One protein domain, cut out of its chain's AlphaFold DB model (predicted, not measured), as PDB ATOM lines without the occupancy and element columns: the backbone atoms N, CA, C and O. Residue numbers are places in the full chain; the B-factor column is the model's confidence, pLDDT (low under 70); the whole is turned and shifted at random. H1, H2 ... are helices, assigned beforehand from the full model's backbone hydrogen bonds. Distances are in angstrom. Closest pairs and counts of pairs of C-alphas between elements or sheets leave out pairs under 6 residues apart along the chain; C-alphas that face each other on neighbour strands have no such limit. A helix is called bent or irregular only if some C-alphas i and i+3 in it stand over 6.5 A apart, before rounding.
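What this domain is: This is residues 493 to 699 of the 717 residues of an uncharacterized protein of Azospirillum sp (UniProt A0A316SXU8). Two long helices, H1 and H7, run side by side in opposite directions as a long arm, and a head of shorter helices, H2 to H6, sits across the arm at the last residues of H1 and the first of H7. In the head, H2 and H6a lie side by side about crosswise to H1, H4 packs on H1, H2 and H6a, and residues 690 to 699 stick out at the far end of the arm. The printed part has 207 residues with seven named helices, H1 to H7 in chain order, and no named strand; its class is all helix. It is only just loose, close to extended, with a radius of gyration of the C-alphas of 24.6 A, and it is flat, spanning 82 by 53 by 22 A.

Where its parts are: H1, residues 495 to 533, begins at C-alpha 495 (-47.128, -2.867, -47.311) and is 56.9 A long. H2 is residues 535 to 551, 24.7 A, and H3 is residues 553 to 558. H4, residues 560 to 581, is 30.7 A long and only just irregular: C-alphas 574 and 577 are 6.6 A apart. H5 is residues 589 to 595. H6, residues 605 to 632, was assigned as one helix by its hydrogen bonds but is bent, with C-alphas 621 and 624 6.6 A apart; its arms are H6a, residues 605 to 621, and H6b, residues 624 to 632, at a shallow tilt of 28 degrees. H7, residues 651 to 698, is 68.9 A long, has a kink of 35 degrees near residue 680 and ends at C-alpha 698 (-35.049, 6.198, -62.877).

How they stand to each other: H4 is the hub, touching five helices. With residues 568 to 577 alone it touches H1, opposite ways at a steep tilt of 59 degrees; the closest C-alphas, of Ile 527 and Ser 572, are 5.7 A apart. It touches H2, closest C-alphas Glu 542 and Ala 564 at 5.3 A, and H6a, Val 571 and Lys 619 at 6.1 A. H4 and H5, a helical hairpin, only just touch, with 3 pairs of C-alphas within 8 A, the closest being Trp 570 and Met 593 at 6.6 A. H4 and H7 also only just touch, with 3 such pairs, the closest being Met 581 and Lys 658 at 6.9 A. H2 and H6a touch, opposite ways at a shallow tilt of 13 degrees, closest C-alphas Leu 541 and Tyr 618 at 6.8 A. H5 and H6a, also a helical hairpin, touch at Cys 590 and Arg 612, their closest C-alphas, 6.9 A apart. H2 and H3 only just touch, with 3 pairs within 8 A, and only at the corner; the closest C-alphas, of Met 549 and Leu 555, are 5.4 A apart. H1 and H7 touch, opposite ways at a shallow tilt of 23 degrees, closest C-alphas His 498 and Glu 681 at 6.1 A. H6b touches no helix, and H2 and H7 are apart. Every O i to N i+4 pair is within hydrogen-bond range in H5 and H6a; the counts are 34 of 35 in H1, 12 of 13 in H2, 0 of 2 in H3, 16 of 18 in H4, 3 of 5 in H6b and 42 of 44 in H7, while H3 has 2 of 3 O i to N i+3 pairs within range.

The domain as a whole: The two C-alphas farthest apart, of Glu 550 and Phe 698, are 82.4 A apart. The printed part has no cut. The link from H6 to H7, residues 633 to 650, is long. The mean pLDDT of the printed part is 85.7; residues 634 to 647 and 698 to 699 are under 70.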
ATOM      1  N   PRO A 493     -47.590 -11.376 -47.028       92.38
ATOM      2  CA  PRO A 493     -46.858 -10.130 -46.841       92.38
ATOM      3  C   PRO A 493     -47.396  -9.000 -47.726       92.38
ATOM      4  O   PRO A 493     -47.702  -9.231 -48.891       92.38
ATOM      5  N   SER A 494     -47.504  -7.785 -47.195       94.12
ATOM      6  CA  SER A 494     -47.906  -6.593 -47.956       94.12
ATOM      7  C   SER A 494     -47.512  -5.301 -47.228       94.12
ATOM      8  O   SER A 494     -47.369  -5.300 -46.001       94.12
ATOM      9  N   PRO A 495     -47.367  -4.165 -47.944       92.31
ATOM     10  CA  PRO A 495     -47.128  -2.867 -47.311       92.31
ATOM     11  C   PRO A 495     -48.182  -2.522 -46.251       92.31
ATOM     12  O   PRO A 495     -47.846  -2.022 -45.182       92.31
ATOM     13  N   GLU A 496     -49.448  -2.823 -46.532       89.94
ATOM     14  CA  GLU A 496     -50.581  -2.535 -45.659       89.94
ATOM     15  C   GLU A 496     -50.580  -3.429 -44.412       89.94
ATOM     16  O   GLU A 496     -50.900  -2.954 -43.323       89.94
ATOM     17  N   LYS A 497     -50.182  -4.706 -44.544       91.31
ATOM     18  CA  LYS A 497     -50.000  -5.612 -43.399       91.31
ATOM     19  C   LYS A 497     -48.884  -5.114 -42.482       91.31
ATOM     20  O   LYS A 497     -49.080  -5.078 -41.269       91.31
ATOM     21  N   HIS A 498     -47.746  -4.693 -43.046       93.56
ATOM     22  CA  HIS A 498     -46.631  -4.108 -42.285       93.56
ATOM     23  C   HIS A 498     -47.060  -2.861 -41.502       93.56
ATOM     24  O   HIS A 498     -46.799  -2.763 -40.302       93.56
ATOM     25  N   GLU A 499     -47.755  -1.936 -42.166       90.19
ATOM     26  CA  GLU A 499     -48.260  -0.704 -41.555       90.19
ATOM     27  C   GLU A 499     -49.215  -1.007 -40.393       90.19
ATOM     28  O   GLU A 499     -49.050  -0.462 -39.302       90.19
ATOM     29  N   MET A 500     -50.158  -1.929 -40.597       87.94
ATOM     30  CA  MET A 500     -51.114  -2.332 -39.567       87.94
ATOM     31  C   MET A 500     -50.438  -3.037 -38.382       87.94
ATOM     32  O   MET A 500     -50.732  -2.706 -37.237       87.94
ATOM     33  N   MET A 501     -49.482  -3.942 -38.623       90.75
ATOM     34  CA  MET A 501     -48.694  -4.565 -37.548       90.75
ATOM     35  C   MET A 501     -47.973  -3.520 -36.700       90.75
ATOM     36  O   MET A 501     -48.001  -3.585 -35.475       90.75
ATOM     37  N   LYS A 502     -47.355  -2.528 -37.346       90.50
ATOM     38  CA  LYS A 502     -46.664  -1.447 -36.643       90.50
ATOM     39  C   LYS A 502     -47.621  -0.628 -35.769       90.50
ATOM     40  O   LYS A 502     -47.255  -0.274 -34.650       90.50
ATOM     41  N   LEU A 503     -48.823  -0.334 -36.265       87.00
ATOM     42  CA  LEU A 503     -49.857   0.373 -35.502       87.00
ATOM     43  C   LEU A 503     -50.336  -0.457 -34.302       87.00
ATOM     44  O   LEU A 503     -50.376   0.057 -33.189       87.00
ATOM     45  N   MET A 504     -50.615  -1.747 -34.500       87.06
ATOM     46  CA  MET A 504     -51.023  -2.661 -33.425       87.06
ATOM     47  C   MET A 504     -49.963  -2.800 -32.334       87.06
ATOM     48  O   MET A 504     -50.291  -2.757 -31.155       87.06
ATOM     49  N   LEU A 505     -48.687  -2.917 -32.708       89.75
ATOM     50  CA  LEU A 505     -47.591  -2.979 -31.739       89.75
ATOM     51  C   LEU A 505     -47.458  -1.680 -30.931       89.75
ATOM     52  O   LEU A 505     -47.139  -1.738 -29.747       89.75
ATOM     53  N   SER A 506     -47.727  -0.523 -31.546       86.69
ATOM     54  CA  SER A 506     -47.781   0.755 -30.825       86.69
ATOM     55  C   SER A 506     -48.929   0.776 -29.816       86.69
ATOM     56  O   SER A 506     -48.707   1.125 -28.664       86.69
ATOM     57  N   ASN A 507     -50.125   0.353 -30.231       86.31
ATOM     58  CA  ASN A 507     -51.291   0.229 -29.355       86.31
ATOM     59  C   ASN A 507     -51.001  -0.709 -28.169       86.31
ATOM     60  O   ASN A 507     -51.231  -0.342 -27.025       86.31
ATOM     61  N   PHE A 508     -50.402  -1.880 -28.409       87.06
ATOM     62  CA  PHE A 508     -50.033  -2.792 -27.324       87.06
ATOM     63  C   PHE A 508     -49.015  -2.209 -26.348       87.06
ATOM     64  O   PHE A 508     -49.096  -2.486 -25.156       87.06
ATOM     65  N   ALA A 509     -48.057  -1.417 -26.829       87.25
ATOM     66  CA  ALA A 509     -47.125  -0.730 -25.941       87.25
ATOM     67  C   ALA A 509     -47.848   0.288 -25.045       87.25
ATOM     68  O   ALA A 509     -47.528   0.381 -23.864       87.25
ATOM     69  N   ASP A 510     -48.837   1.003 -25.583       83.62
ATOM     70  CA  ASP A 510     -49.629   1.967 -24.817       83.62
ATOM     71  C   ASP A 510     -50.537   1.275 -23.792       83.62
ATOM     72  O   ASP A 510     -50.547   1.654 -22.624       83.62
ATOM     73  N   ARG A 511     -51.223   0.197 -24.191       83.25
ATOM     74  CA  ARG A 511     -52.026  -0.618 -23.266       83.25
ATOM     75  C   ARG A 511     -51.192  -1.218 -22.144       83.25
ATOM     76  O   ARG A 511     -51.665  -1.281 -21.019       83.25
ATOM     77  N   GLN A 512     -49.964  -1.645 -22.438       88.44
ATOM     78  CA  GLN A 512     -49.067  -2.158 -21.406       88.44
ATOM     79  C   GLN A 512     -48.790  -1.086 -20.350       88.44
ATOM     80  O   GLN A 512     -48.871  -1.385 -19.171       88.44
ATOM     81  N   LEU A 513     -48.533   0.163 -20.757       85.69
ATOM     82  CA  LEU A 513     -48.310   1.263 -19.811       85.69
ATOM     83  C   LEU A 513     -49.542   1.540 -18.940       85.69
ATOM     84  O   LEU A 513     -49.397   1.812 -17.752       85.69
ATOM     85  N   SER A 514     -50.741   1.456 -19.523       83.31
ATOM     86  CA  SER A 514     -52.000   1.589 -18.782       83.31
ATOM     87  C   SER A 514     -52.167   0.464 -17.751       83.31
ATOM     88  O   SER A 514     -52.392   0.747 -16.576       83.31
ATOM     89  N   ILE A 515     -51.951  -0.793 -18.153       86.75
ATOM     90  CA  ILE A 515     -51.997  -1.960 -17.258       86.75
ATOM     91  C   ILE A 515     -50.944  -1.852 -16.148       86.75
ATOM     92  O   ILE A 515     -51.261  -2.106 -14.990       86.75
ATOM     93  N   ASP A 516     -49.714  -1.452 -16.475       88.00
ATOM     94  CA  ASP A 516     -48.638  -1.285 -15.496       88.00
ATOM     95  C   ASP A 516     -49.023  -0.243 -14.427       88.00
ATOM     96  O   ASP A 516     -48.802  -0.468 -13.237       88.00
ATOM     97  N   GLY A 517     -49.668   0.860 -14.831       86.94
ATOM     98  CA  GLY A 517     -50.196   1.874 -13.912       86.94
ATOM     99  C   GLY A 517     -51.357   1.369 -13.046       86.94
ATOM    100  O   GLY A 517     -51.407   1.660 -11.850       86.94
ATOM    101  N   GLU A 518     -52.268   0.565 -13.605       89.38
ATOM    102  CA  GLU A 518     -53.319  -0.104 -12.822       89.38
ATOM    103  C   GLU A 518     -52.725  -1.067 -11.779       89.38
ATOM    104  O   GLU A 518     -53.155  -1.070 -10.624       89.38
ATOM    105  N   ILE A 519     -51.709  -1.852 -12.159       90.12
ATOM    106  CA  ILE A 519     -50.989  -2.762 -11.256       90.12
ATOM    107  C   ILE A 519     -50.306  -1.981 -10.131       90.12
ATOM    108  O   ILE A 519     -50.339  -2.434  -8.986       90.12
ATOM    109  N   GLU A 520     -49.695  -0.832 -10.424       90.19
ATOM    110  CA  GLU A 520     -49.045   0.020  -9.423       90.19
ATOM    111  C   GLU A 520     -50.055   0.517  -8.380       90.19
ATOM    112  O   GLU A 520     -49.881   0.234  -7.191       90.19
ATOM    113  N   MET A 521     -51.160   1.136  -8.812       90.38
ATOM    114  CA  MET A 521     -52.211   1.619  -7.902       90.38
ATOM    115  C   MET A 521     -52.804   0.486  -7.057       90.38
ATOM    116  O   MET A 521     -52.912   0.596  -5.836       90.38
ATOM    117  N   LEU A 522     -53.139  -0.643  -7.690       92.25
ATOM    118  CA  LEU A 522     -53.668  -1.802  -6.973       92.25
ATOM    119  C   LEU A 522     -52.639  -2.393  -6.011       92.25
ATOM    120  O   LEU A 522     -53.018  -2.929  -4.974       92.25
ATOM    121  N   SER A 523     -51.343  -2.314  -6.317       91.12
ATOM    122  CA  SER A 523     -50.293  -2.767  -5.403       91.12
ATOM    123  C   SER A 523     -50.207  -1.872  -4.170       91.12
ATOM    124  O   SER A 523     -50.104  -2.400  -3.064       91.12
ATOM    125  N   GLU A 524     -50.296  -0.549  -4.324       92.44
ATOM    126  CA  GLU A 524     -50.306   0.399  -3.200       92.44
ATOM    127  C   GLU A 524     -51.525   0.206  -2.288       92.44
ATOM    128  O   GLU A 524     -51.383   0.104  -1.063       92.44
ATOM    129  N   ASP A 525     -52.714   0.077  -2.879       91.94
ATOM    130  CA  ASP A 525     -53.949  -0.188  -2.141       91.94
ATOM    131  C   ASP A 525     -53.880  -1.547  -1.422       91.94
ATOM    132  O   ASP A 525     -54.303  -1.683  -0.269       91.94
ATOM    133  N   PHE A 526     -53.290  -2.563  -2.065       93.06
ATOM    134  CA  PHE A 526     -53.137  -3.891  -1.471       93.06
ATOM    135  C   PHE A 526     -52.183  -3.832  -0.288       93.06
ATOM    136  O   PHE A 526     -52.503  -4.362   0.777       93.06
ATOM    137  N   ILE A 527     -51.023  -3.193  -0.455       93.75
ATOM    138  CA  ILE A 527     -50.039  -3.035   0.617       93.75
ATOM    139  C   ILE A 527     -50.678  -2.321   1.803       93.75
ATOM    140  O   ILE A 527     -50.556  -2.818   2.918       93.75
ATOM    141  N   SER A 528     -51.431  -1.247   1.567       92.25
ATOM    142  CA  SER A 528     -52.130  -0.509   2.624       92.25
ATOM    143  C   SER A 528     -53.079  -1.412   3.422       92.25
ATOM    144  O   SER A 528     -53.005  -1.472   4.650       92.25
ATOM    145  N   LEU A 529     -53.914  -2.204   2.738       91.19
ATOM    146  CA  LEU A 529     -54.822  -3.158   3.390       91.19
ATOM    147  C   LEU A 529     -54.080  -4.302   4.097       91.19
ATOM    148  O   LEU A 529     -54.512  -4.778   5.147       91.19
ATOM    149  N   ALA A 530     -52.962  -4.768   3.538       90.88
ATOM    150  CA  ALA A 530     -52.129  -5.787   4.167       90.88
ATOM    151  C   ALA A 530     -51.447  -5.250   5.436       90.88
ATOM    152  O   ALA A 530     -51.380  -5.957   6.444       90.88
ATOM    153  N   GLU A 531     -51.002  -3.993   5.416       90.06
ATOM    154  CA  GLU A 531     -50.363  -3.318   6.544       90.06
ATOM    155  C   GLU A 531     -51.308  -3.145   7.742       90.06
ATOM    156  O   GLU A 531     -50.909  -3.385   8.887       90.06
ATOM    157  N   GLU A 532     -52.591  -2.872   7.489       90.56
ATOM    158  CA  GLU A 532     -53.641  -2.870   8.518       90.56
ATOM    159  C   GLU A 532     -53.801  -4.235   9.214       90.56
ATOM    160  O   GLU A 532     -54.133  -4.304  10.399       90.56
ATOM    161  N   MET A 533     -53.534  -5.342   8.513       87.38
ATOM    162  CA  MET A 533     -53.623  -6.690   9.086       87.38
ATOM    163  C   MET A 533     -52.392  -7.085   9.913       87.38
ATOM    164  O   MET A 533     -52.467  -8.021  10.717       87.38
ATOM    165  N   GLN A 534     -51.260  -6.405   9.727       90.94
ATOM    166  CA  GLN A 534     -49.976  -6.752  10.349       90.94
ATOM    167  C   GLN A 534     -49.485  -5.720  11.371       90.94
ATOM    168  O   GLN A 534     -48.323  -5.791  11.770       90.94
ATOM    169  N   THR A 535     -50.346  -4.815  11.855       91.62
ATOM    170  CA  THR A 535     -49.978  -3.737  12.799       91.62
ATOM    171  C   THR A 535     -49.202  -4.246  14.019       91.62
ATOM    172  O   THR A 535     -48.130  -3.741  14.328       91.62
ATOM    173  N   GLU A 536     -49.651  -5.335  14.657       91.50
ATOM    174  CA  GLU A 536     -48.932  -5.914  15.807       91.50
ATOM    175  C   GLU A 536     -47.530  -6.442  15.447       91.50
ATOM    176  O   GLU A 536     -46.642  -6.517  16.296       91.50
ATOM    177  N   LYS A 537     -47.325  -6.881  14.200       93.44
ATOM    178  CA  LYS A 537     -46.013  -7.343  13.719       93.44
ATOM    179  C   LYS A 537     -45.134  -6.175  13.314       93.44
ATOM    180  O   LYS A 537     -43.923  -6.267  13.495       93.44
ATOM    181  N   TYR A 538     -45.728  -5.112  12.786       94.31
ATOM    182  CA  TYR A 538     -45.041  -3.869  12.477       94.31
ATOM    183  C   TYR A 538     -44.420  -3.245  13.735       94.31
ATOM    184  O   TYR A 538     -43.226  -2.960  13.727       94.31
ATOM    185  N   ASP A 539     -45.160  -3.170  14.848       94.00
ATOM    186  CA  ASP A 539     -44.625  -2.653  16.121       94.00
ATOM    187  C   ASP A 539     -43.368  -3.429  16.570       94.00
ATOM    188  O   ASP A 539     -42.362  -2.857  16.993       94.00
ATOM    189  N   LEU A 540     -43.384  -4.758  16.407       93.56
ATOM    190  CA  LEU A 540     -42.229  -5.611  16.702       93.56
ATOM    191  C   LEU A 540     -41.059  -5.359  15.743       93.56
ATOM    192  O   LEU A 540     -39.904  -5.378  16.170       93.56
ATOM    193  N   LEU A 541     -41.331  -5.153  14.451       95.62
ATOM    194  CA  LEU A 541     -40.311  -4.789  13.467       95.62
ATOM    195  C   LEU A 541     -39.643  -3.469  13.854       95.62
ATOM    196  O   LEU A 541     -38.414  -3.400  13.859       95.62
ATOM    197  N   GLU A 542     -40.428  -2.458  14.218       95.06
ATOM    198  CA  GLU A 542     -39.923  -1.155  14.634       95.06
ATOM    199  C   GLU A 542     -39.010  -1.277  15.866       95.06
ATOM    200  O   GLU A 542     -37.899  -0.737  15.861       95.06
ATOM    201  N   ASP A 543     -39.403  -2.060  16.875       94.00
ATOM    202  CA  ASP A 543     -38.581  -2.357  18.060       94.00
ATOM    203  C   ASP A 543     -37.250  -3.054  17.701       94.00
ATOM    204  O   ASP A 543     -36.180  -2.732  18.246       94.00
ATOM    205  N   PHE A 544     -37.284  -4.008  16.762       93.38
ATOM    206  CA  PHE A 544     -36.082  -4.693  16.282       93.38
ATOM    207  C   PHE A 544     -35.168  -3.763  15.482       93.38
ATOM    208  O   PHE A 544     -33.947  -3.829  15.656       93.38
ATOM    209  N   VAL A 545     -35.723  -2.873  14.655       94.00
ATOM    210  CA  VAL A 545     -34.957  -1.828  13.962       94.00
ATOM    211  C   VAL A 545     -34.282  -0.912  14.984       94.00
ATOM    212  O   VAL A 545     -33.076  -0.683  14.881       94.00
ATOM    213  N   GLY A 546     -35.011  -0.456  16.008       91.81
ATOM    214  CA  GLY A 546     -34.468   0.376  17.087       91.81
ATOM    215  C   GLY A 546     -33.293  -0.294  17.804       91.81
ATOM    216  O   GLY A 546     -32.216   0.291  17.934       91.81
ATOM    217  N   SER A 547     -33.452  -1.570  18.160       91.25
ATOM    218  CA  SER A 547     -32.382  -2.386  18.754       91.25
ATOM    219  C   SER A 547     -31.175  -2.542  17.815       91.25
ATOM    220  O   SER A 547     -30.019  -2.453  18.237       91.25
ATOM    221  N   GLY A 548     -31.423  -2.728  16.516       89.81
ATOM    222  CA  GLY A 548     -30.389  -2.775  15.483       89.81
ATOM    223  C   GLY A 548     -29.601  -1.469  15.367       89.81
ATOM    224  O   GLY A 548     -28.381  -1.500  15.226       89.81
ATOM    225  N   MET A 549     -30.262  -0.317  15.501       92.44
ATOM    226  CA  MET A 549     -29.629   1.009  15.474       92.44
ATOM    227  C   MET A 549     -28.789   1.324  16.722       92.44
ATOM    228  O   MET A 549     -27.902   2.190  16.683       92.44
ATOM    229  N   GLU A 550     -29.041   0.645  17.843       90.25
ATOM    230  CA  GLU A 550     -28.154   0.680  19.008       90.25
ATOM    231  C   GLU A 550     -26.866  -0.112  18.766       90.25
ATOM    232  O   GLU A 550     -25.786   0.349  19.142       90.25
ATOM    233  N   LEU A 551     -26.975  -1.266  18.101       90.50
ATOM    234  CA  LEU A 551     -25.859  -2.168  17.807       90.50
ATOM    235  C   LEU A 551     -25.005  -1.700  16.618       90.50
ATOM    236  O   LEU A 551     -23.783  -1.845  16.648       90.50
ATOM    237  N   TYR A 552     -25.633  -1.099  15.606       92.56
ATOM    238  CA  TYR A 552     -25.005  -0.626  14.372       92.56
ATOM    239  C   TYR A 552     -25.310   0.869  14.169       92.56
ATOM    240  O   TYR A 552     -26.289   1.231  13.512       92.56
ATOM    241  N   PRO A 553     -24.476   1.779  14.716       87.12
ATOM    242  CA  PRO A 553     -24.742   3.221  14.698       87.12
ATOM    243  C   PRO A 553     -24.888   3.829  13.297       87.12
ATOM    244  O   PRO A 553     -25.530   4.865  13.140       87.12
ATOM    245  N   GLU A 554     -24.307   3.187  12.283       87.38
ATOM    246  CA  GLU A 554     -24.413   3.570  10.873       87.38
ATOM    247  C   GLU A 554     -25.845   3.513  10.320       87.38
ATOM    248  O   GLU A 554     -26.164   4.284   9.416       87.38
ATOM    249  N   LEU A 555     -26.730   2.701  10.912       89.00
ATOM    250  CA  LEU A 555     -28.145   2.615  10.530       89.00
ATOM    251  C   LEU A 555     -28.967   3.820  11.011       89.00
ATOM    252  O   LEU A 555     -29.992   4.138  10.416       89.00
ATOM    253  N   ARG A 556     -28.512   4.552  12.040       87.31
ATOM    254  CA  ARG A 556     -29.259   5.690  12.621       87.31
ATOM    255  C   ARG A 556     -29.554   6.800  11.620       87.31
ATOM    256  O   ARG A 556     -30.508   7.545  11.807       87.31
ATOM    257  N   ARG A 557     -28.735   6.917  10.572       86.94
ATOM    258  CA  ARG A 557     -28.930   7.903   9.501       86.94
ATOM    259  C   ARG A 557     -30.204   7.661   8.684       86.94
ATOM    260  O   ARG A 557     -30.654   8.585   8.025       86.94
ATOM    261  N   LEU A 558     -30.742   6.438   8.717       87.25
ATOM    262  CA  LEU A 558     -31.938   6.039   7.973       87.25
ATOM    263  C   LEU A 558     -33.235   6.421   8.703       87.25
ATOM    264  O   LEU A 558     -34.238   6.669   8.049       87.25
ATOM    265  N   GLY A 559     -33.203   6.529  10.038       89.62
ATOM    266  CA  GLY A 559     -34.397   6.721  10.872       89.62
ATOM    267  C   GLY A 559     -35.154   5.410  11.124       89.62
ATOM    268  O   GLY A 559     -35.308   4.595  10.220       89.62
ATOM    269  N   GLN A 560     -35.572   5.178  12.373       91.00
ATOM    270  CA  GLN A 560     -36.186   3.913  12.810       91.00
ATOM    271  C   GLN A 560     -37.531   3.658  12.120       91.00
ATOM    272  O   GLN A 560     -37.678   2.639  11.453       91.00
ATOM    273  N   GLU A 561     -38.456   4.611  12.232       90.94
ATOM    274  CA  GLU A 561     -39.797   4.543  11.639       90.94
ATOM    275  C   GLU A 561     -39.735   4.406  10.112       90.94
ATOM    276  O   GLU A 561     -40.369   3.523   9.549       90.94
ATOM    277  N   LYS A 562     -38.883   5.202   9.444       92.19
ATOM    278  CA  LYS A 562     -38.684   5.120   7.987       92.19
ATOM    279  C   LYS A 562     -38.212   3.727   7.562       92.19
ATOM    280  O   LYS A 562     -38.818   3.118   6.697       92.19
ATOM    281  N   LEU A 563     -37.153   3.204   8.187       92.50
ATOM    282  CA  LEU A 563     -36.594   1.904   7.811       92.50
ATOM    283  C   LEU A 563     -37.557   0.740   8.107       92.50
ATOM    284  O   LEU A 563     -37.587  -0.226   7.349       92.50
ATOM    285  N   ALA A 564     -38.325   0.809   9.197       93.56
ATOM    286  CA  ALA A 564     -39.364  -0.177   9.491       93.56
ATOM    287  C   ALA A 564     -40.505  -0.115   8.461       93.56
ATOM    288  O   ALA A 564     -40.911  -1.159   7.954       93.56
ATOM    289  N   GLY A 565     -40.948   1.096   8.103       92.56
ATOM    290  CA  GLY A 565     -41.912   1.353   7.030       92.56
ATOM    291  C   GLY A 565     -41.457   0.786   5.688       92.56
ATOM    292  O   GLY A 565     -42.165  -0.024   5.101       92.56
ATOM    293  N   ASP A 566     -40.238   1.113   5.259       92.69
ATOM    294  CA  ASP A 566     -39.665   0.633   3.998       92.69
ATOM    295  C   ASP A 566     -39.607  -0.911   3.961       92.69
ATOM    296  O   ASP A 566     -40.038  -1.543   2.996       92.69
ATOM    297  N   ILE A 567     -39.148  -1.554   5.048       93.06
ATOM    298  CA  ILE A 567     -39.112  -3.025   5.150       93.06
ATOM    299  C   ILE A 567     -40.522  -3.629   5.095       93.06
ATOM    300  O   ILE A 567     -40.708  -4.653   4.432       93.06
ATOM    301  N   SER A 568     -41.494  -3.031   5.790       93.75
ATOM    302  CA  SER A 568     -42.891  -3.478   5.787       93.75
ATOM    303  C   SER A 568     -43.484  -3.415   4.384       93.75
ATOM    304  O   SER A 568     -43.923  -4.442   3.858       93.75
ATOM    305  N   TYR A 569     -43.373  -2.250   3.744       93.12
ATOM    306  CA  TYR A 569     -43.843  -1.996   2.390       93.12
ATOM    307  C   TYR A 569     -43.249  -3.003   1.399       93.12
ATOM    308  O   TYR A 569     -43.974  -3.685   0.667       93.12
ATOM    309  N   TRP A 570     -41.924  -3.188   1.417       91.69
ATOM    310  CA  TRP A 570     -41.275  -4.096   0.478       91.69
ATOM    311  C   TRP A 570     -41.609  -5.568   0.728       91.69
ATOM    312  O   TRP A 570     -41.745  -6.326  -0.236       91.69
ATOM    313  N   VAL A 571     -41.753  -6.000   1.988       92.69
ATOM    314  CA  VAL A 571     -42.155  -7.380   2.305       92.69
ATOM    315  C   VAL A 571     -43.591  -7.647   1.855       92.69
ATOM    316  O   VAL A 571     -43.852  -8.710   1.277       92.69
ATOM    317  N   SER A 572     -44.491  -6.683   2.047       93.25
ATOM    318  CA  SER A 572     -45.866  -6.747   1.552       93.25
ATOM    319  C   SER A 572     -45.901  -6.869   0.023       93.25
ATOM    320  O   SER A 572     -46.485  -7.819  -0.506       93.25
ATOM    321  N   GLY A 573     -45.176  -6.005  -0.693       90.69
ATOM    322  CA  GLY A 573     -45.113  -6.034  -2.158       90.69
ATOM    323  C   GLY A 573     -44.460  -7.298  -2.739       90.69
ATOM    324  O   GLY A 573     -44.989  -7.902  -3.665       90.69
ATOM    325  N   ASN A 574     -43.334  -7.756  -2.181       90.38
ATOM    326  CA  ASN A 574     -42.526  -8.831  -2.783       90.38
ATOM    327  C   ASN A 574     -42.879 -10.250  -2.305       90.38
ATOM    328  O   ASN A 574     -42.489 -11.240  -2.938       90.38
ATOM    329  N   TYR A 575     -43.582 -10.385  -1.177       90.25
ATOM    330  CA  TYR A 575     -43.949 -11.694  -0.626       90.25
ATOM    331  C   TYR A 575     -45.442 -11.853  -0.367       90.25
ATOM    332  O   TYR A 575     -45.960 -12.934  -0.645       90.25
ATOM    333  N   VAL A 576     -46.139 -10.832   0.140       91.44
ATOM    334  CA  VAL A 576     -47.569 -10.957   0.468       91.44
ATOM    335  C   VAL A 576     -48.427 -10.911  -0.796       91.44
ATOM    336  O   VAL A 576     -49.199 -11.844  -1.015       91.44
ATOM    337  N   ILE A 577     -48.256  -9.915  -1.674       90.44
ATOM    338  CA  ILE A 577     -49.013  -9.841  -2.939       90.44
ATOM    339  C   ILE A 577     -48.807 -11.112  -3.793       90.44
ATOM    340  O   ILE A 577     -49.802 -11.786  -4.090       90.44
ATOM    341  N   PRO A 578     -47.564 -11.552  -4.111       89.06
ATOM    342  CA  PRO A 578     -47.343 -12.795  -4.856       89.06
ATOM    343  C   PRO A 578     -47.967 -14.024  -4.190       89.06
ATOM    344  O   PRO A 578     -48.495 -14.901  -4.876       89.06
ATOM    345  N   PHE A 579     -47.978 -14.076  -2.852       88.50
ATOM    346  CA  PHE A 579     -48.625 -15.157  -2.115       88.50
ATOM    347  C   PHE A 579     -50.134 -15.226  -2.391       88.50
ATOM    348  O   PHE A 579     -50.649 -16.330  -2.592       88.50
ATOM    349  N   TYR A 580     -50.850 -14.099  -2.459       86.69
ATOM    350  CA  TYR A 580     -52.274 -14.085  -2.830       86.69
ATOM    351  C   TYR A 580     -52.511 -14.381  -4.313       86.69
ATOM    352  O   TYR A 580     -53.466 -15.093  -4.637       86.69
ATOM    353  N   MET A 581     -51.618 -13.912  -5.187       85.19
ATOM    354  CA  MET A 581     -51.700 -14.118  -6.639       85.19
ATOM    355  C   MET A 581     -51.251 -15.510  -7.104       85.19
ATOM    356  O   MET A 581     -51.418 -15.839  -8.270       85.19
ATOM    357  N   GLU A 582     -50.727 -16.350  -6.202       82.62
ATOM    358  CA  GLU A 582     -50.151 -17.668  -6.539       82.62
ATOM    359  C   GLU A 582     -48.927 -17.576  -7.464       82.62
ATOM    360  O   GLU A 582     -48.572 -18.527  -8.162       82.62
ATOM    361  N   LEU A 583     -48.233 -16.440  -7.404       81.94
ATOM    362  CA  LEU A 583     -46.997 -16.174  -8.121       81.94
ATOM    363  C   LEU A 583     -45.793 -16.530  -7.240       81.94
ATOM    364  O   LEU A 583     -45.833 -16.423  -6.011       81.94
ATOM    365  N   MET A 584     -44.689 -16.953  -7.859       77.44
ATOM    366  CA  MET A 584     -43.431 -17.093  -7.126       77.44
ATOM    367  C   MET A 584     -42.815 -15.713  -6.894       77.44
ATOM    368  O   MET A 584     -42.687 -14.937  -7.836       77.44
ATOM    369  N   SER A 585     -42.363 -15.434  -5.668       77.06
ATOM    370  CA  SER A 585     -41.497 -14.278  -5.411       77.06
ATOM    371  C   SER A 585     -40.236 -14.360  -6.274       77.06
ATOM    372  O   SER A 585     -39.671 -15.449  -6.451       77.06
ATOM    373  N   ALA A 586     -39.779 -13.219  -6.792       74.38
ATOM    374  CA  ALA A 586     -38.629 -13.178  -7.682       74.38
ATOM    375  C   ALA A 586     -37.359 -13.736  -6.994       74.38
ATOM    376  O   ALA A 586     -37.104 -13.489  -5.806       74.38
ATOM    377  N   PRO A 587     -36.527 -14.523  -7.701       74.19
ATOM    378  CA  PRO A 587     -35.260 -14.986  -7.151       74.19
ATOM    379  C   PRO A 587     -34.364 -13.793  -6.807       74.19
ATOM    380  O   PRO A 587     -33.935 -13.066  -7.693       74.19
ATOM    381  N   GLY A 588     -34.043 -13.621  -5.524       81.12
ATOM    382  CA  GLY A 588     -33.201 -12.510  -5.075       81.12
ATOM    383  C   GLY A 588     -33.953 -11.253  -4.628       81.12
ATOM    384  O   GLY A 588     -33.273 -10.289  -4.299       81.12
ATOM    385  N   SER A 589     -35.291 -11.269  -4.492       82.81
ATOM    386  CA  SER A 589     -36.062 -10.112  -3.984       82.81
ATOM    387  C   SER A 589     -35.496  -9.529  -2.684       82.81
ATOM    388  O   SER A 589     -35.471  -8.322  -2.500       82.81
ATOM    389  N   CYS A 590     -34.980 -10.370  -1.777       85.12
ATOM    390  CA  CYS A 590     -34.323  -9.896  -0.553       85.12
ATOM    391  C   CYS A 590     -33.107  -9.003  -0.837       85.12
ATOM    392  O   CYS A 590     -32.934  -7.978  -0.191       85.12
ATOM    393  N   ASP A 591     -32.290  -9.368  -1.819       84.94
ATOM    394  CA  ASP A 591     -31.099  -8.605  -2.182       84.94
ATOM    395  C   ASP A 591     -31.443  -7.334  -2.967       84.94
ATOM    396  O   ASP A 591     -30.719  -6.349  -2.847       84.94
ATOM    397  N   GLU A 592     -32.536  -7.333  -3.732       84.81
ATOM    398  CA  GLU A 592     -33.051  -6.135  -4.408       84.81
ATOM    399  C   GLU A 592     -33.585  -5.113  -3.405       84.81
ATOM    400  O   GLU A 592     -33.100  -3.987  -3.396       84.81
ATOM    401  N   MET A 593     -34.454  -5.518  -2.474       88.38
ATOM    402  CA  MET A 593     -34.954  -4.624  -1.417       88.38
ATOM    403  C   MET A 593     -33.813  -4.025  -0.584       88.38
ATOM    404  O   MET A 593     -33.837  -2.858  -0.215       88.38
ATOM    405  N   LEU A 594     -32.770  -4.812  -0.297       88.81
ATOM    406  CA  LEU A 594     -31.607  -4.315   0.441       88.81
ATOM    407  C   LEU A 594     -30.822  -3.248  -0.338       88.81
ATOM    408  O   LEU A 594     -30.246  -2.365   0.293       88.81
ATOM    409  N   ARG A 595     -30.793  -3.298  -1.678       87.19
ATOM    410  CA  ARG A 595     -30.133  -2.275  -2.510       87.19
ATOM    411  C   ARG A 595     -30.879  -0.943  -2.521       87.19
ATOM    412  O   ARG A 595     -30.218   0.079  -2.676       87.19
ATOM    413  N   GLU A 596     -32.193  -0.960  -2.310       88.38
ATOM    414  CA  GLU A 596     -33.019   0.250  -2.184       88.38
ATOM    415  C   GLU A 596     -32.743   1.018  -0.877       88.38
ATOM    416  O   GLU A 596     -33.074   2.195  -0.750       88.38
ATOM    417  N   ILE A 597     -32.082   0.393   0.108       88.38
ATOM    418  CA  ILE A 597     -31.711   1.071   1.355       88.38
ATOM    419  C   ILE A 597     -30.540   2.033   1.110       88.38
ATOM    420  O   ILE A 597     -29.432   1.632   0.738       88.38
ATOM    421  N   ASP A 598     -30.750   3.309   1.441       85.56
ATOM    422  CA  ASP A 598     -29.787   4.392   1.233       85.56
ATOM    423  C   ASP A 598     -28.373   4.087   1.773       85.56
ATOM    424  O   ASP A 598     -28.070   4.082   2.979       85.56
ATOM    425  N   GLY A 599     -27.453   3.876   0.829       84.69
ATOM    426  CA  GLY A 599     -26.046   3.587   1.083       84.69
ATOM    427  C   GLY A 599     -25.799   2.235   1.757       84.69
ATOM    428  O   GLY A 599     -24.794   2.097   2.460       84.69
ATOM    429  N   TYR A 600     -26.671   1.252   1.528       88.75
ATOM    430  CA  TYR A 600     -26.524  -0.136   1.968       88.75
ATOM    431  C   TYR A 600     -25.128  -0.719   1.713       88.75
ATOM    432  O   TYR A 600     -24.525  -1.327   2.598       88.75
ATOM    433  N   GLU A 601     -24.560  -0.462   0.531       87.75
ATOM    434  CA  GLU A 601     -23.232  -0.952   0.134       87.75
ATOM    435  C   GLU A 601     -22.090  -0.429   1.021       87.75
ATOM    436  O   GLU A 601     -21.036  -1.055   1.111       87.75
ATOM    437  N   SER A 602     -22.298   0.711   1.687       87.56
ATOM    438  CA  SER A 602     -21.313   1.331   2.583       87.56
ATOM    439  C   SER A 602     -21.380   0.819   4.025       87.56
ATOM    440  O   SER A 602     -20.528   1.193   4.832       87.56
ATOM    441  N   PHE A 603     -22.379  -0.003   4.359       91.62
ATOM    442  CA  PHE A 603     -22.525  -0.586   5.691       91.62
ATOM    443  C   PHE A 603     -21.546  -1.734   5.937       91.62
ATOM    444  O   PHE A 603     -21.052  -2.387   5.017       91.62
ATOM    445  N   SER A 604     -21.281  -1.994   7.215       92.38
ATOM    446  CA  SER A 604     -20.512  -3.151   7.656       92.38
ATOM    447  C   SER A 604     -21.185  -4.467   7.229       92.38
ATOM    448  O   SER A 604     -22.418  -4.546   7.190       92.38
ATOM    449  N   PRO A 605     -20.412  -5.535   6.944       91.94
ATOM    450  CA  PRO A 605     -20.973  -6.850   6.626       91.94
ATOM    451  C   PRO A 605     -21.940  -7.371   7.700       91.94
ATOM    452  O   PRO A 605     -22.916  -8.052   7.388       91.94
ATOM    453  N   GLU A 606     -21.692  -7.034   8.967       92.00
ATOM    454  CA  GLU A 606     -22.544  -7.388  10.099       92.00
ATOM    455  C   GLU A 606     -23.893  -6.654  10.058       92.00
ATOM    456  O   GLU A 606     -24.932  -7.291  10.244       92.00
ATOM    457  N   ALA A 607     -23.908  -5.351   9.751       89.88
ATOM    458  CA  ALA A 607     -25.144  -4.586   9.585       89.88
ATOM    459  C   ALA A 607     -25.931  -5.024   8.337       89.88
ATOM    460  O   ALA A 607     -27.152  -5.170   8.393       89.88
ATOM    461  N   GLN A 608     -25.242  -5.321   7.230       92.06
ATOM    462  CA  GLN A 608     -25.861  -5.897   6.030       92.06
ATOM    463  C   GLN A 608     -26.502  -7.265   6.319       92.06
ATOM    464  O   GLN A 608     -27.623  -7.535   5.880       92.06
ATOM    465  N   GLY A 609     -25.814  -8.119   7.087       92.25
ATOM    466  CA  GLY A 609     -26.326  -9.413   7.535       92.25
ATOM    467  C   GLY A 609     -27.505  -9.292   8.505       92.25
ATOM    468  O   GLY A 609     -28.444 -10.089   8.425       92.25
ATOM    469  N   PHE A 610     -27.489  -8.279   9.378       93.50
ATOM    470  CA  PHE A 610     -28.607  -7.950  10.260       93.50
ATOM    471  C   PHE A 610     -29.857  -7.569   9.460       93.50
ATOM    472  O   PHE A 610     -30.887  -8.210   9.643       93.50
ATOM    473  N   LEU A 611     -29.759  -6.610   8.530       92.56
ATOM    474  CA  LEU A 611     -30.893  -6.176   7.701       92.56
ATOM    475  C   LEU A 611     -31.478  -7.331   6.878       92.56
ATOM    476  O   LEU A 611     -32.690  -7.534   6.872       92.56
ATOM    477  N   ARG A 612     -30.624  -8.155   6.256       93.38
ATOM    478  CA  ARG A 612     -31.071  -9.348   5.517       93.38
ATOM    479  C   ARG A 612     -31.829 -10.332   6.415       93.38
ATOM    480  O   ARG A 612     -32.848 -10.887   6.008       93.38
ATOM    481  N   SER A 613     -31.331 -10.556   7.631       92.62
ATOM    482  CA  SER A 613     -31.978 -11.448   8.604       92.62
ATOM    483  C   SER A 613     -33.295 -10.869   9.114       92.62
ATOM    484  O   SER A 613     -34.244 -11.618   9.312       92.62
ATOM    485  N   LEU A 614     -33.359  -9.548   9.295       93.19
ATOM    486  CA  LEU A 614     -34.548  -8.835   9.748       93.19
ATOM    487  C   LEU A 614     -35.680  -8.918   8.720       93.19
ATOM    488  O   LEU A 614     -36.787  -9.296   9.084       93.19
ATOM    489  N   ILE A 615     -35.385  -8.665   7.440       93.00
ATOM    490  CA  ILE A 615     -36.341  -8.836   6.333       93.00
ATOM    491  C   ILE A 615     -36.864 -10.278   6.289       93.00
ATOM    492  O   ILE A 615     -38.071 -10.502   6.202       93.00
ATOM    493  N   GLY A 616     -35.965 -11.268   6.379       90.88
ATOM    494  CA  GLY A 616     -36.347 -12.683   6.392       90.88
ATOM    495  C   GLY A 616     -37.240 -13.046   7.582       90.88
ATOM    496  O   GLY A 616     -38.273 -13.684   7.404       90.88
ATOM    497  N   ALA A 617     -36.881 -12.586   8.781       92.31
ATOM    498  CA  ALA A 617     -37.659 -12.826   9.991       92.31
ATOM    499  C   ALA A 617     -39.033 -12.144   9.939       92.31
ATOM    500  O   ALA A 617     -40.025 -12.752  10.337       92.31
ATOM    501  N   TYR A 618     -39.110 -10.910   9.438       94.31
ATOM    502  CA  TYR A 618     -40.373 -10.187   9.302       94.31
ATOM    503  C   TYR A 618     -41.316 -10.873   8.313       94.31
ATOM    504  O   TYR A 618     -42.460 -11.166   8.655       94.31
ATOM    505  N   LYS A 619     -40.801 -11.263   7.141       92.31
ATOM    506  CA  LYS A 619     -41.523 -12.101   6.176       92.31
ATOM    507  C   LYS A 619     -42.086 -13.373   6.825       92.31
ATOM    508  O   LYS A 619     -43.265 -13.678   6.644       92.31
ATOM    509  N   ASP A 620     -41.262 -14.110   7.568       91.94
ATOM    510  CA  ASP A 620     -41.669 -15.365   8.214       91.94
ATOM    511  C   ASP A 620     -42.708 -15.144   9.333       91.94
ATOM    512  O   ASP A 620     -43.486 -16.049   9.638       91.94
ATOM    513  N   MET A 621     -42.758 -13.945   9.928       91.31
ATOM    514  CA  MET A 621     -43.780 -13.551  10.907       91.31
ATOM    515  C   MET A 621     -45.111 -13.149  10.261       91.31
ATOM    516  O   MET A 621     -46.165 -13.430  10.835       91.31
ATOM    517  N   VAL A 622     -45.067 -12.498   9.099       92.56
ATOM    518  CA  VAL A 622     -46.233 -11.929   8.408       92.56
ATOM    519  C   VAL A 622     -46.966 -12.961   7.549       92.56
ATOM    520  O   VAL A 622     -48.191 -13.063   7.624       92.56
ATOM    521  N   LEU A 623     -46.252 -13.786   6.771       89.88
ATOM    522  CA  LEU A 623     -46.874 -14.750   5.846       89.88
ATOM    523  C   LEU A 623     -47.919 -15.685   6.498       89.88
ATOM    524  O   LEU A 623     -48.963 -15.911   5.880       89.88
ATOM    525  N   PRO A 624     -47.720 -16.212   7.726       90.12
ATOM    526  CA  PRO A 624     -48.736 -17.025   8.396       90.12
ATOM    527  C   PRO A 624     -50.061 -16.294   8.666       90.12
ATOM    528  O   PRO A 624     -51.108 -16.935   8.618       90.12
ATOM    529  N   LEU A 625     -50.040 -14.974   8.908       87.00
ATOM    530  CA  LEU A 625     -51.260 -14.172   9.111       87.00
ATOM    531  C   LEU A 625     -52.099 -14.129   7.829       87.00
ATOM    532  O   LEU A 625     -53.313 -14.346   7.838       87.00
ATOM    533  N   HIS A 626     -51.426 -13.932   6.699       89.06
ATOM    534  CA  HIS A 626     -52.066 -13.907   5.391       89.06
ATOM    535  C   HIS A 626     -52.509 -15.295   4.916       89.06
ATOM    536  O   HIS A 626     -53.453 -15.400   4.135       89.06
ATOM    537  N   GLN A 627     -51.900 -16.379   5.404       86.00
ATOM    538  CA  GLN A 627     -52.323 -17.740   5.069       86.00
ATOM    539  C   GLN A 627     -53.744 -18.054   5.559       86.00
ATOM    540  O   GLN A 627     -54.519 -18.653   4.813       86.00
ATOM    541  N   GLU A 628     -54.100 -17.639   6.776       75.94
ATOM    542  CA  GLU A 628     -55.454 -17.807   7.319       75.94
ATOM    543  C   GLU A 628     -56.471 -16.966   6.533       75.94
ATOM    544  O   GLU A 628     -57.500 -17.475   6.086       75.94
ATOM    545  N   SER A 629     -56.139 -15.699   6.272       79.81
ATOM    546  CA  SER A 629     -56.974 -14.807   5.462       79.81
ATOM    547  C   SER A 629     -57.186 -15.345   4.040       79.81
ATOM    548  O   SER A 629     -58.323 -15.411   3.570       79.81
ATOM    549  N   LYS A 630     -56.130 -15.834   3.376       81.69
ATOM    550  CA  LYS A 630     -56.222 -16.441   2.040       81.69
ATOM    551  C   LYS A 630     -57.096 -17.699   2.026       81.69
ATOM    552  O   LYS A 630     -57.858 -17.891   1.085       81.69
ATOM    553  N   GLN A 631     -57.030 -18.551   3.052       77.69
ATOM    554  CA  GLN A 631     -57.908 -19.728   3.154       77.69
ATOM    555  C   GLN A 631     -59.390 -19.340   3.264       77.69
ATOM    556  O   GLN A 631     -60.246 -20.032   2.711       77.69
ATOM    557  N   ASN A 632     -59.682 -18.212   3.916       71.62
ATOM    558  CA  ASN A 632     -61.036 -17.690   4.097       71.62
ATOM    559  C   ASN A 632     -61.601 -16.962   2.857       71.62
ATOM    560  O   ASN A 632     -62.800 -16.677   2.838       71.62
ATOM    561  N   LEU A 633     -60.781 -16.679   1.830       71.25
ATOM    562  CA  LEU A 633     -61.232 -16.104   0.550       71.25
ATOM    563  C   LEU A 633     -62.029 -17.099  -0.315       71.25
ATOM    564  O   LEU A 633     -62.800 -16.678  -1.174       71.25
ATOM    565  N   GLY A 634     -61.868 -18.410  -0.100       61.91
ATOM    566  CA  GLY A 634     -62.484 -19.444  -0.941       61.91
ATOM    567  C   GLY A 634     -61.822 -19.600  -2.323       61.91
ATOM    568  O   GLY A 634     -60.720 -19.109  -2.566       61.91
ATOM    569  N   GLN A 635     -62.469 -20.333  -3.241       56.09
ATOM    570  CA  GLN A 635     -62.013 -20.436  -4.635       56.09
ATOM    571  C   GLN A 635     -62.450 -19.185  -5.397       56.09
ATOM    572  O   GLN A 635     -63.553 -19.139  -5.922       56.09
ATOM    573  N   VAL A 636     -61.570 -18.188  -5.484       54.97
ATOM    574  CA  VAL A 636     -61.841 -16.950  -6.238       54.97
ATOM    575  C   VAL A 636     -62.138 -17.258  -7.721       54.97
ATOM    576  O   VAL A 636     -62.865 -16.510  -8.361       54.97
ATOM    577  N   TRP A 637     -61.638 -18.379  -8.264       51.16
ATOM    578  CA  TRP A 637     -61.723 -18.737  -9.689       51.16
ATOM    579  C   TRP A 637     -62.275 -20.150  -9.939       51.16
ATOM    580  O   TRP A 637     -61.561 -21.069 -10.343       51.16
ATOM    581  N   ALA A 638     -63.578 -20.340  -9.772       46.25
ATOM    582  CA  ALA A 638     -64.279 -21.328 -10.579       46.25
ATOM    583  C   ALA A 638     -65.413 -20.602 -11.292       46.25
ATOM    584  O   ALA A 638     -66.324 -20.102 -10.639       46.25
ATOM    585  N   LEU A 639     -65.380 -20.600 -12.628       37.59
ATOM    586  CA  LEU A 639     -66.373 -20.024 -13.555       37.59
ATOM    587  C   LEU A 639     -67.844 -20.438 -13.293       37.59
ATOM    588  O   LEU A 639     -68.733 -20.031 -14.028       37.59
ATOM    589  N   ASN A 640     -68.123 -21.249 -12.266       40.88
ATOM    590  CA  ASN A 640     -69.460 -21.631 -11.812       40.88
ATOM    591  C   ASN A 640     -69.605 -21.773 -10.275       40.88
ATOM    592  O   ASN A 640     -70.559 -22.412  -9.828       40.88
ATOM    593  N   ALA A 641     -68.712 -21.225  -9.438       41.28
ATOM    594  CA  ALA A 641     -68.817 -21.379  -7.980       41.28
ATOM    595  C   ALA A 641     -68.832 -20.043  -7.214       41.28
ATOM    596  O   ALA A 641     -67.808 -19.410  -7.018       41.28
ATOM    597  N   GLY A 642     -70.038 -19.685  -6.762       44.78
ATOM    598  CA  GLY A 642     -70.371 -19.180  -5.425       44.78
ATOM    599  C   GLY A 642     -69.506 -18.094  -4.783       44.78
ATOM    600  O   GLY A 642     -68.482 -18.413  -4.199       44.78
ATOM    601  N   ALA A 643     -70.064 -16.877  -4.773       52.88
ATOM    602  CA  ALA A 643     -69.911 -15.810  -3.778       52.88
ATOM    603  C   ALA A 643     -68.515 -15.648  -3.147       52.88
ATOM    604  O   ALA A 643     -68.136 -16.376  -2.228       52.88
ATOM    605  N   ILE A 644     -67.814 -14.604  -3.593       56.16
ATOM    606  CA  ILE A 644     -66.717 -13.988  -2.845       56.16
ATOM    607  C   ILE A 644     -67.196 -13.739  -1.407       56.16
ATOM    608  O   ILE A 644     -68.329 -13.306  -1.185       56.16
ATOM    609  N   ASN A 645     -66.360 -14.066  -0.423       64.00
ATOM    610  CA  ASN A 645     -66.657 -13.739   0.964       64.00
ATOM    611  C   ASN A 645     -66.428 -12.238   1.185       64.00
ATOM    612  O   ASN A 645     -65.304 -11.830   1.476       64.00
ATOM    613  N   ASP A 646     -67.490 -11.442   1.040       59.81
ATOM    614  CA  ASP A 646     -67.474  -9.981   1.221       59.81
ATOM    615  C   ASP A 646     -67.013  -9.545   2.631       59.81
ATOM    616  O   ASP A 646     -66.667  -8.384   2.831       59.81
ATOM    617  N   ASP A 647     -66.957 -10.463   3.609       66.94
ATOM    618  CA  ASP A 647     -66.435 -10.190   4.955       66.94
ATOM    619  C   ASP A 647     -64.890 -10.173   5.019       66.94
ATOM    620  O   ASP A 647     -64.324  -9.798   6.049       66.94
ATOM    621  N   ASN A 648     -64.177 -10.601   3.965       74.31
ATOM    622  CA  ASN A 648     -62.713 -10.532   3.926       74.31
ATOM    623  C   ASN A 648     -62.247  -9.181   3.342       74.31
ATOM    624  O   ASN A 648     -62.552  -8.892   2.183       74.31
ATOM    625  N   PRO A 649     -61.444  -8.387   4.080       74.69
ATOM    626  CA  PRO A 649     -61.024  -7.052   3.644       74.69
ATOM    627  C   PRO A 649     -60.173  -7.053   2.364       74.69
ATOM    628  O   PRO A 649     -60.152  -6.058   1.651       74.69
ATOM    629  N   LEU A 650     -59.508  -8.168   2.036       85.12
ATOM    630  CA  LEU A 650     -58.668  -8.301   0.840       85.12
ATOM    631  C   LEU A 650     -59.417  -8.882  -0.371       85.12
ATOM    632  O   LEU A 650     -58.834  -9.031  -1.442       85.12
ATOM    633  N   ALA A 651     -60.692  -9.246  -0.233       80.81
ATOM    634  CA  ALA A 651     -61.415  -9.964  -1.278       80.81
ATOM    635  C   ALA A 651     -61.594  -9.164  -2.577       80.81
ATOM    636  O   ALA A 651     -61.360  -9.706  -3.658       80.81
ATOM    637  N   GLY A 652     -61.986  -7.891  -2.464       82.25
ATOM    638  CA  GLY A 652     -62.170  -7.007  -3.619       82.25
ATOM    639  C   GLY A 652     -60.860  -6.790  -4.368       82.25
ATOM    640  O   GLY A 652     -60.766  -7.112  -5.547       82.25
ATOM    641  N   ILE A 653     -59.815  -6.379  -3.646       87.69
ATOM    642  CA  ILE A 653     -58.524  -6.078  -4.263       87.69
ATOM    643  C   ILE A 653     -57.852  -7.308  -4.877       87.69
ATOM    644  O   ILE A 653     -57.247  -7.212  -5.936       87.69
ATOM    645  N   VAL A 654     -58.010  -8.498  -4.279       86.94
ATOM    646  CA  VAL A 654     -57.489  -9.743  -4.866       86.94
ATOM    647  C   VAL A 654     -58.196 -10.090  -6.177       86.94
ATOM    648  O   VAL A 654     -57.545 -10.609  -7.083       86.94
ATOM    649  N   ARG A 655     -59.510  -9.850  -6.284       84.19
ATOM    650  CA  ARG A 655     -60.252 -10.055  -7.536       84.19
ATOM    651  C   ARG A 655     -59.744  -9.093  -8.607       84.19
ATOM    652  O   ARG A 655     -59.350  -9.558  -9.670       84.19
ATOM    653  N   ASP A 656     -59.710  -7.803  -8.293       86.00
ATOM    654  CA  ASP A 656     -59.378  -6.750  -9.256       86.00
ATOM    655  C   ASP A 656     -57.932  -6.919  -9.768       86.00
ATOM    656  O   ASP A 656     -57.687  -6.925 -10.973       86.00
ATOM    657  N   TYR A 657     -56.981  -7.223  -8.874       88.50
ATOM    658  CA  TYR A 657     -55.588  -7.521  -9.241       88.50
ATOM    659  C   TYR A 657     -55.477  -8.741 -10.171       88.50
ATOM    660  O   TYR A 657     -54.721  -8.736 -11.141       88.50
ATOM    661  N   LYS A 658     -56.247  -9.803  -9.904       84.69
ATOM    662  CA  LYS A 658     -56.255 -11.013 -10.738       84.69
ATOM    663  C   LYS A 658     -56.832 -10.772 -12.134       84.69
ATOM    664  O   LYS A 658     -56.346 -11.381 -13.083       84.69
ATOM    665  N   GLU A 659     -57.850  -9.926 -12.259       83.94
ATOM    666  CA  GLU A 659     -58.415  -9.532 -13.556       83.94
ATOM    667  C   GLU A 659     -57.395  -8.740 -14.387       83.94
ATOM    668  O   GLU A 659     -57.223  -9.004 -15.575       83.94
ATOM    669  N   VAL A 660     -56.643  -7.831 -13.759       87.31
ATOM    670  CA  VAL A 660     -55.588  -7.057 -14.438       87.31
ATOM    671  C   VAL A 660     -54.439  -7.954 -14.908       87.31
ATOM    672  O   VAL A 660     -53.998  -7.829 -16.049       87.31
ATOM    673  N   LEU A 661     -54.002  -8.918 -14.087       85.12
ATOM    674  CA  LEU A 661     -52.952  -9.872 -14.473       85.12
ATOM    675  C   LEU A 661     -53.347 -10.765 -15.661       85.12
ATOM    676  O   LEU A 661     -52.490 -11.134 -16.462       85.12
ATOM    677  N   LEU A 662     -54.628 -11.125 -15.795       83.06
ATOM    678  CA  LEU A 662     -55.108 -11.844 -16.981       83.06
ATOM    679  C   LEU A 662     -54.983 -10.987 -18.241       83.06
ATOM    680  O   LEU A 662     -54.437 -11.453 -19.238       83.06
ATOM    681  N   ARG A 663     -55.419  -9.724 -18.170       85.00
ATOM    682  CA  ARG A 663     -55.297  -8.773 -19.283       85.00
ATOM    683  C   ARG A 663     -53.834  -8.551 -19.682       85.00
ATOM    684  O   ARG A 663     -53.530  -8.515 -20.872       85.00
ATOM    685  N   GLU A 664     -52.926  -8.455 -18.707       86.88
ATOM    686  CA  GLU A 664     -51.476  -8.347 -18.938       86.88
ATOM    687  C   GLU A 664     -50.930  -9.568 -19.695       86.88
ATOM    688  O   GLU A 664     -50.211  -9.432 -20.691       86.88
ATOM    689  N   MET A 665     -51.311 -10.772 -19.258       85.31
ATOM    690  CA  MET A 665     -50.887 -12.024 -19.881       85.31
ATOM    691  C   MET A 665     -51.384 -12.131 -21.331       85.31
ATOM    692  O   MET A 665     -50.574 -12.377 -22.231       85.31
ATOM    693  N   ASP A 666     -52.674 -11.880 -21.571       82.38
ATOM    694  CA  ASP A 666     -53.289 -11.945 -22.903       82.38
ATOM    695  C   ASP A 666     -52.671 -10.909 -23.857       82.38
ATOM    696  O   ASP A 666     -52.368 -11.202 -25.022       82.38
ATOM    697  N   LEU A 667     -52.417  -9.689 -23.370       85.25
ATOM    698  CA  LEU A 667     -51.716  -8.654 -24.130       85.25
ATOM    699  C   LEU A 667     -50.292  -9.103 -24.492       85.25
ATOM    700  O   LEU A 667     -49.866  -8.958 -25.644       85.25
ATOM    701  N   GLY A 668     -49.569  -9.682 -23.532       87.06
ATOM    702  CA  GLY A 668     -48.206 -10.176 -23.709       87.06
ATOM    703  C   GLY A 668     -48.098 -11.301 -24.743       87.06
ATOM    704  O   GLY A 668     -47.165 -11.305 -25.555       87.06
ATOM    705  N   GLU A 669     -49.043 -12.240 -24.761       86.19
ATOM    706  CA  GLU A 669     -49.091 -13.320 -25.755       86.19
ATOM    707  C   GLU A 669     -49.372 -12.789 -27.168       86.19
ATOM    708  O   GLU A 669     -48.612 -13.076 -28.103       86.19
ATOM    709  N   ASN A 670     -50.389 -11.935 -27.312       85.38
ATOM    710  CA  ASN A 670     -50.754 -11.321 -28.591       85.38
ATOM    711  C   ASN A 670     -49.629 -10.443 -29.153       85.38
ATOM    712  O   ASN A 670     -49.309 -10.501 -30.348       85.38
ATOM    713  N   ARG A 671     -48.965  -9.671 -28.288       88.38
ATOM    714  CA  ARG A 671     -47.809  -8.851 -28.656       88.38
ATOM    715  C   ARG A 671     -46.650  -9.704 -29.160       88.38
ATOM    716  O   ARG A 671     -46.131  -9.422 -30.238       88.38
ATOM    717  N   ARG A 672     -46.275 -10.774 -28.450       88.56
ATOM    718  CA  ARG A 672     -45.186 -11.678 -28.873       88.56
ATOM    719  C   ARG A 672     -45.468 -12.335 -30.224       88.56
ATOM    720  O   ARG A 672     -44.560 -12.459 -31.048       88.56
ATOM    721  N   LEU A 673     -46.709 -12.759 -30.470       86.94
ATOM    722  CA  LEU A 673     -47.119 -13.333 -31.757       86.94
ATOM    723  C   LEU A 673     -46.905 -12.337 -32.911       86.94
ATOM    724  O   LEU A 673     -46.340 -12.689 -33.957       86.94
ATOM    725  N   LEU A 674     -47.320 -11.085 -32.705       89.00
ATOM    726  CA  LEU A 674     -47.178 -10.016 -33.687       89.00
ATOM    727  C   LEU A 674     -45.722  -9.580 -33.884       89.00
ATOM    728  O   LEU A 674     -45.307  -9.437 -35.032       89.00
ATOM    729  N   GLU A 675     -44.927  -9.436 -32.819       91.75
ATOM    730  CA  GLU A 675     -43.501  -9.073 -32.893       91.75
ATOM    731  C   GLU A 675     -42.705 -10.084 -33.732       91.75
ATOM    732  O   GLU A 675     -42.009  -9.695 -34.674       91.75
ATOM    733  N   ASN A 676     -42.891 -11.385 -33.475       88.25
ATOM    734  CA  ASN A 676     -42.232 -12.453 -34.235       88.25
ATOM    735  C   ASN A 676     -42.555 -12.387 -35.736       88.25
ATOM    736  O   ASN A 676     -41.697 -12.624 -36.589       88.25
ATOM    737  N   THR A 677     -43.806 -12.070 -36.073       89.38
ATOM    738  CA  THR A 677     -44.237 -11.969 -37.471       89.38
ATOM    739  C   THR A 677     -43.729 -10.676 -38.110       89.38
ATOM    740  O   THR A 677     -43.238 -10.697 -39.244       89.38
ATOM    741  N   TYR A 678     -43.778  -9.569 -37.368       93.06
ATOM    742  CA  TYR A 678     -43.354  -8.247 -37.809       93.06
ATOM    743  C   TYR A 678     -41.878  -8.212 -38.199       93.06
ATOM    744  O   TYR A 678     -41.553  -7.604 -39.211       93.06
ATOM    745  N   GLU A 679     -40.981  -8.902 -37.489       91.12
ATOM    746  CA  GLU A 679     -39.561  -8.959 -37.877       91.12
ATOM    747  C   GLU A 679     -39.356  -9.502 -39.300       91.12
ATOM    748  O   GLU A 679     -38.537  -8.992 -40.075       91.12
ATOM    749  N   SER A 680     -40.115 -10.540 -39.660       89.50
ATOM    750  CA  SER A 680     -40.054 -11.137 -40.993       89.50
ATOM    751  C   SER A 680     -40.647 -10.213 -42.062       89.50
ATOM    752  O   SER A 680     -40.057 -10.053 -43.134       89.50
ATOM    753  N   GLU A 681     -41.760  -9.554 -41.739       92.88
ATOM    754  CA  GLU A 681     -42.455  -8.604 -42.606       92.88
ATOM    755  C   GLU A 681     -41.613  -7.338 -42.836       92.88
ATOM    756  O   GLU A 681     -41.451  -6.887 -43.969       92.88
ATOM    757  N   ASP A 682     -40.989  -6.805 -41.785       94.25
ATOM    758  CA  ASP A 682     -40.151  -5.606 -41.823       94.25
ATOM    759  C   ASP A 682     -38.928  -5.806 -42.721       94.25
ATOM    760  O   ASP A 682     -38.538  -4.902 -43.462       94.25
ATOM    761  N   LYS A 683     -38.358  -7.015 -42.749       93.75
ATOM    762  CA  LYS A 683     -37.287  -7.346 -43.694       93.75
ATOM    763  C   LYS A 683     -37.762  -7.247 -45.149       93.75
ATOM    764  O   LYS A 683     -37.074  -6.641 -45.969       93.75
ATOM    765  N   ILE A 684     -38.934  -7.803 -45.463       94.00
ATOM    766  CA  ILE A 684     -39.529  -7.742 -46.810       94.00
ATOM    767  C   ILE A 684     -39.858  -6.289 -47.173       94.00
ATOM    768  O   ILE A 684     -39.553  -5.840 -48.279       94.00
ATOM    769  N   TYR A 685     -40.417  -5.532 -46.232       94.62
ATOM    770  CA  TYR A 685     -40.752  -4.126 -46.422       94.62
ATOM    771  C   TYR A 685     -39.508  -3.249 -46.650       94.62
ATOM    772  O   TYR A 685     -39.532  -2.344 -47.486       94.62
ATOM    773  N   ARG A 686     -38.386  -3.522 -45.970       94.12
ATOM    774  CA  ARG A 686     -37.102  -2.846 -46.228       94.12
ATOM    775  C   ARG A 686     -36.587  -3.124 -47.639       94.12
ATOM    776  O   ARG A 686     -36.162  -2.183 -48.310       94.12
ATOM    777  N   ASP A 687     -36.671  -4.370 -48.104       93.12
ATOM    778  CA  ASP A 687     -36.314  -4.734 -49.481       93.12
ATOM    779  C   ASP A 687     -37.221  -4.009 -50.495       93.12
ATOM    780  O   ASP A 687     -36.736  -3.457 -51.484       93.12
ATOM    781  N   TYR A 688     -38.527  -3.923 -50.215       93.44
ATOM    782  CA  TYR A 688     -39.492  -3.161 -51.015       93.44
ATOM    783  C   TYR A 688     -39.172  -1.657 -51.053       93.44
ATOM    784  O   TYR A 688     -39.179  -1.040 -52.119       93.44
ATOM    785  N   ARG A 689     -38.839  -1.051 -49.906       91.75
ATOM    786  CA  ARG A 689     -38.408   0.356 -49.807       91.75
ATOM    787  C   ARG A 689     -37.134   0.612 -50.598       91.75
ATOM    788  O   ARG A 689     -37.056   1.621 -51.295       91.75
ATOM    789  N   HIS A 690     -36.162  -0.295 -50.518       89.56
ATOM    790  CA  HIS A 690     -34.948  -0.217 -51.323       89.56
ATOM    791  C   HIS A 690     -35.284  -0.296 -52.818       89.56
ATOM    792  O   HIS A 690     -34.822   0.535 -53.591       89.56
ATOM    793  N   TYR A 691     -36.144  -1.232 -53.233       89.62
ATOM    794  CA  TYR A 691     -36.634  -1.302 -54.612       89.62
ATOM    795  C   TYR A 691     -37.299   0.008 -55.065       89.62
ATOM    796  O   TYR A 691     -36.960   0.522 -56.129       89.62
ATOM    797  N   ARG A 692     -38.198   0.585 -54.254       86.38
ATOM    798  CA  ARG A 692     -38.844   1.878 -54.540       86.38
ATOM    799  C   ARG A 692     -37.813   2.992 -54.724       86.38
ATOM    800  O   ARG A 692     -37.923   3.735 -55.689       86.38
ATOM    801  N   GLN A 693     -36.794   3.060 -53.868       83.00
ATOM    802  CA  GLN A 693     -35.696   4.027 -53.992       83.00
ATOM    803  C   GLN A 693     -34.857   3.807 -55.257       83.00
ATOM    804  O   GLN A 693     -34.483   4.773 -55.916       83.00
ATOM    805  N   GLU A 694     -34.560   2.558 -55.627       81.69
ATOM    806  CA  GLU A 694     -33.862   2.259 -56.885       81.69
ATOM    807  C   GLU A 694     -34.717   2.630 -58.103       81.69
ATOM    808  O   GLU A 694     -34.199   3.236 -59.037       81.69
ATOM    809  N   ARG A 695     -36.028   2.345 -58.084       79.25
ATOM    810  CA  ARG A 695     -36.972   2.774 -59.132       79.25
ATOM    811  C   ARG A 695     -37.060   4.301 -59.207       79.25
ATOM    812  O   ARG A 695     -37.049   4.841 -60.309       79.25
ATOM    813  N   GLU A 696     -37.043   4.988 -58.061       74.12
ATOM    814  CA  GLU A 696     -37.022   6.455 -57.956       74.12
ATOM    815  C   GLU A 696     -35.816   7.112 -58.634       74.12
ATOM    816  O   GLU A 696     -35.928   8.222 -59.147       74.12
ATOM    817  N   LYS A 697     -34.667   6.431 -58.713       71.00
ATOM    818  CA  LYS A 697     -33.501   6.948 -59.453       71.00
ATOM    819  C   LYS A 697     -33.749   7.035 -60.957       71.00
ATOM    820  O   LYS A 697     -33.113   7.846 -61.628       71.00
ATOM    821  N   PHE A 698     -34.646   6.198 -61.474       66.19
ATOM    822  CA  PHE A 698     -35.049   6.198 -62.877       66.19
ATOM    823  C   PHE A 698     -36.277   7.078 -63.122       66.19
ATOM    824  O   PHE A 698     -36.470   7.535 -64.243       66.19
ATOM    825  N   THR A 699     -37.075   7.392 -62.100       57.81
ATOM    826  CA  THR A 699     -38.109   8.430 -62.187       57.81
ATOM    827  C   THR A 699     -37.528   9.791 -61.816       57.81
ATOM    828  O   THR A 699     -37.541  10.225 -60.665       57.81
TER     829      THR A 699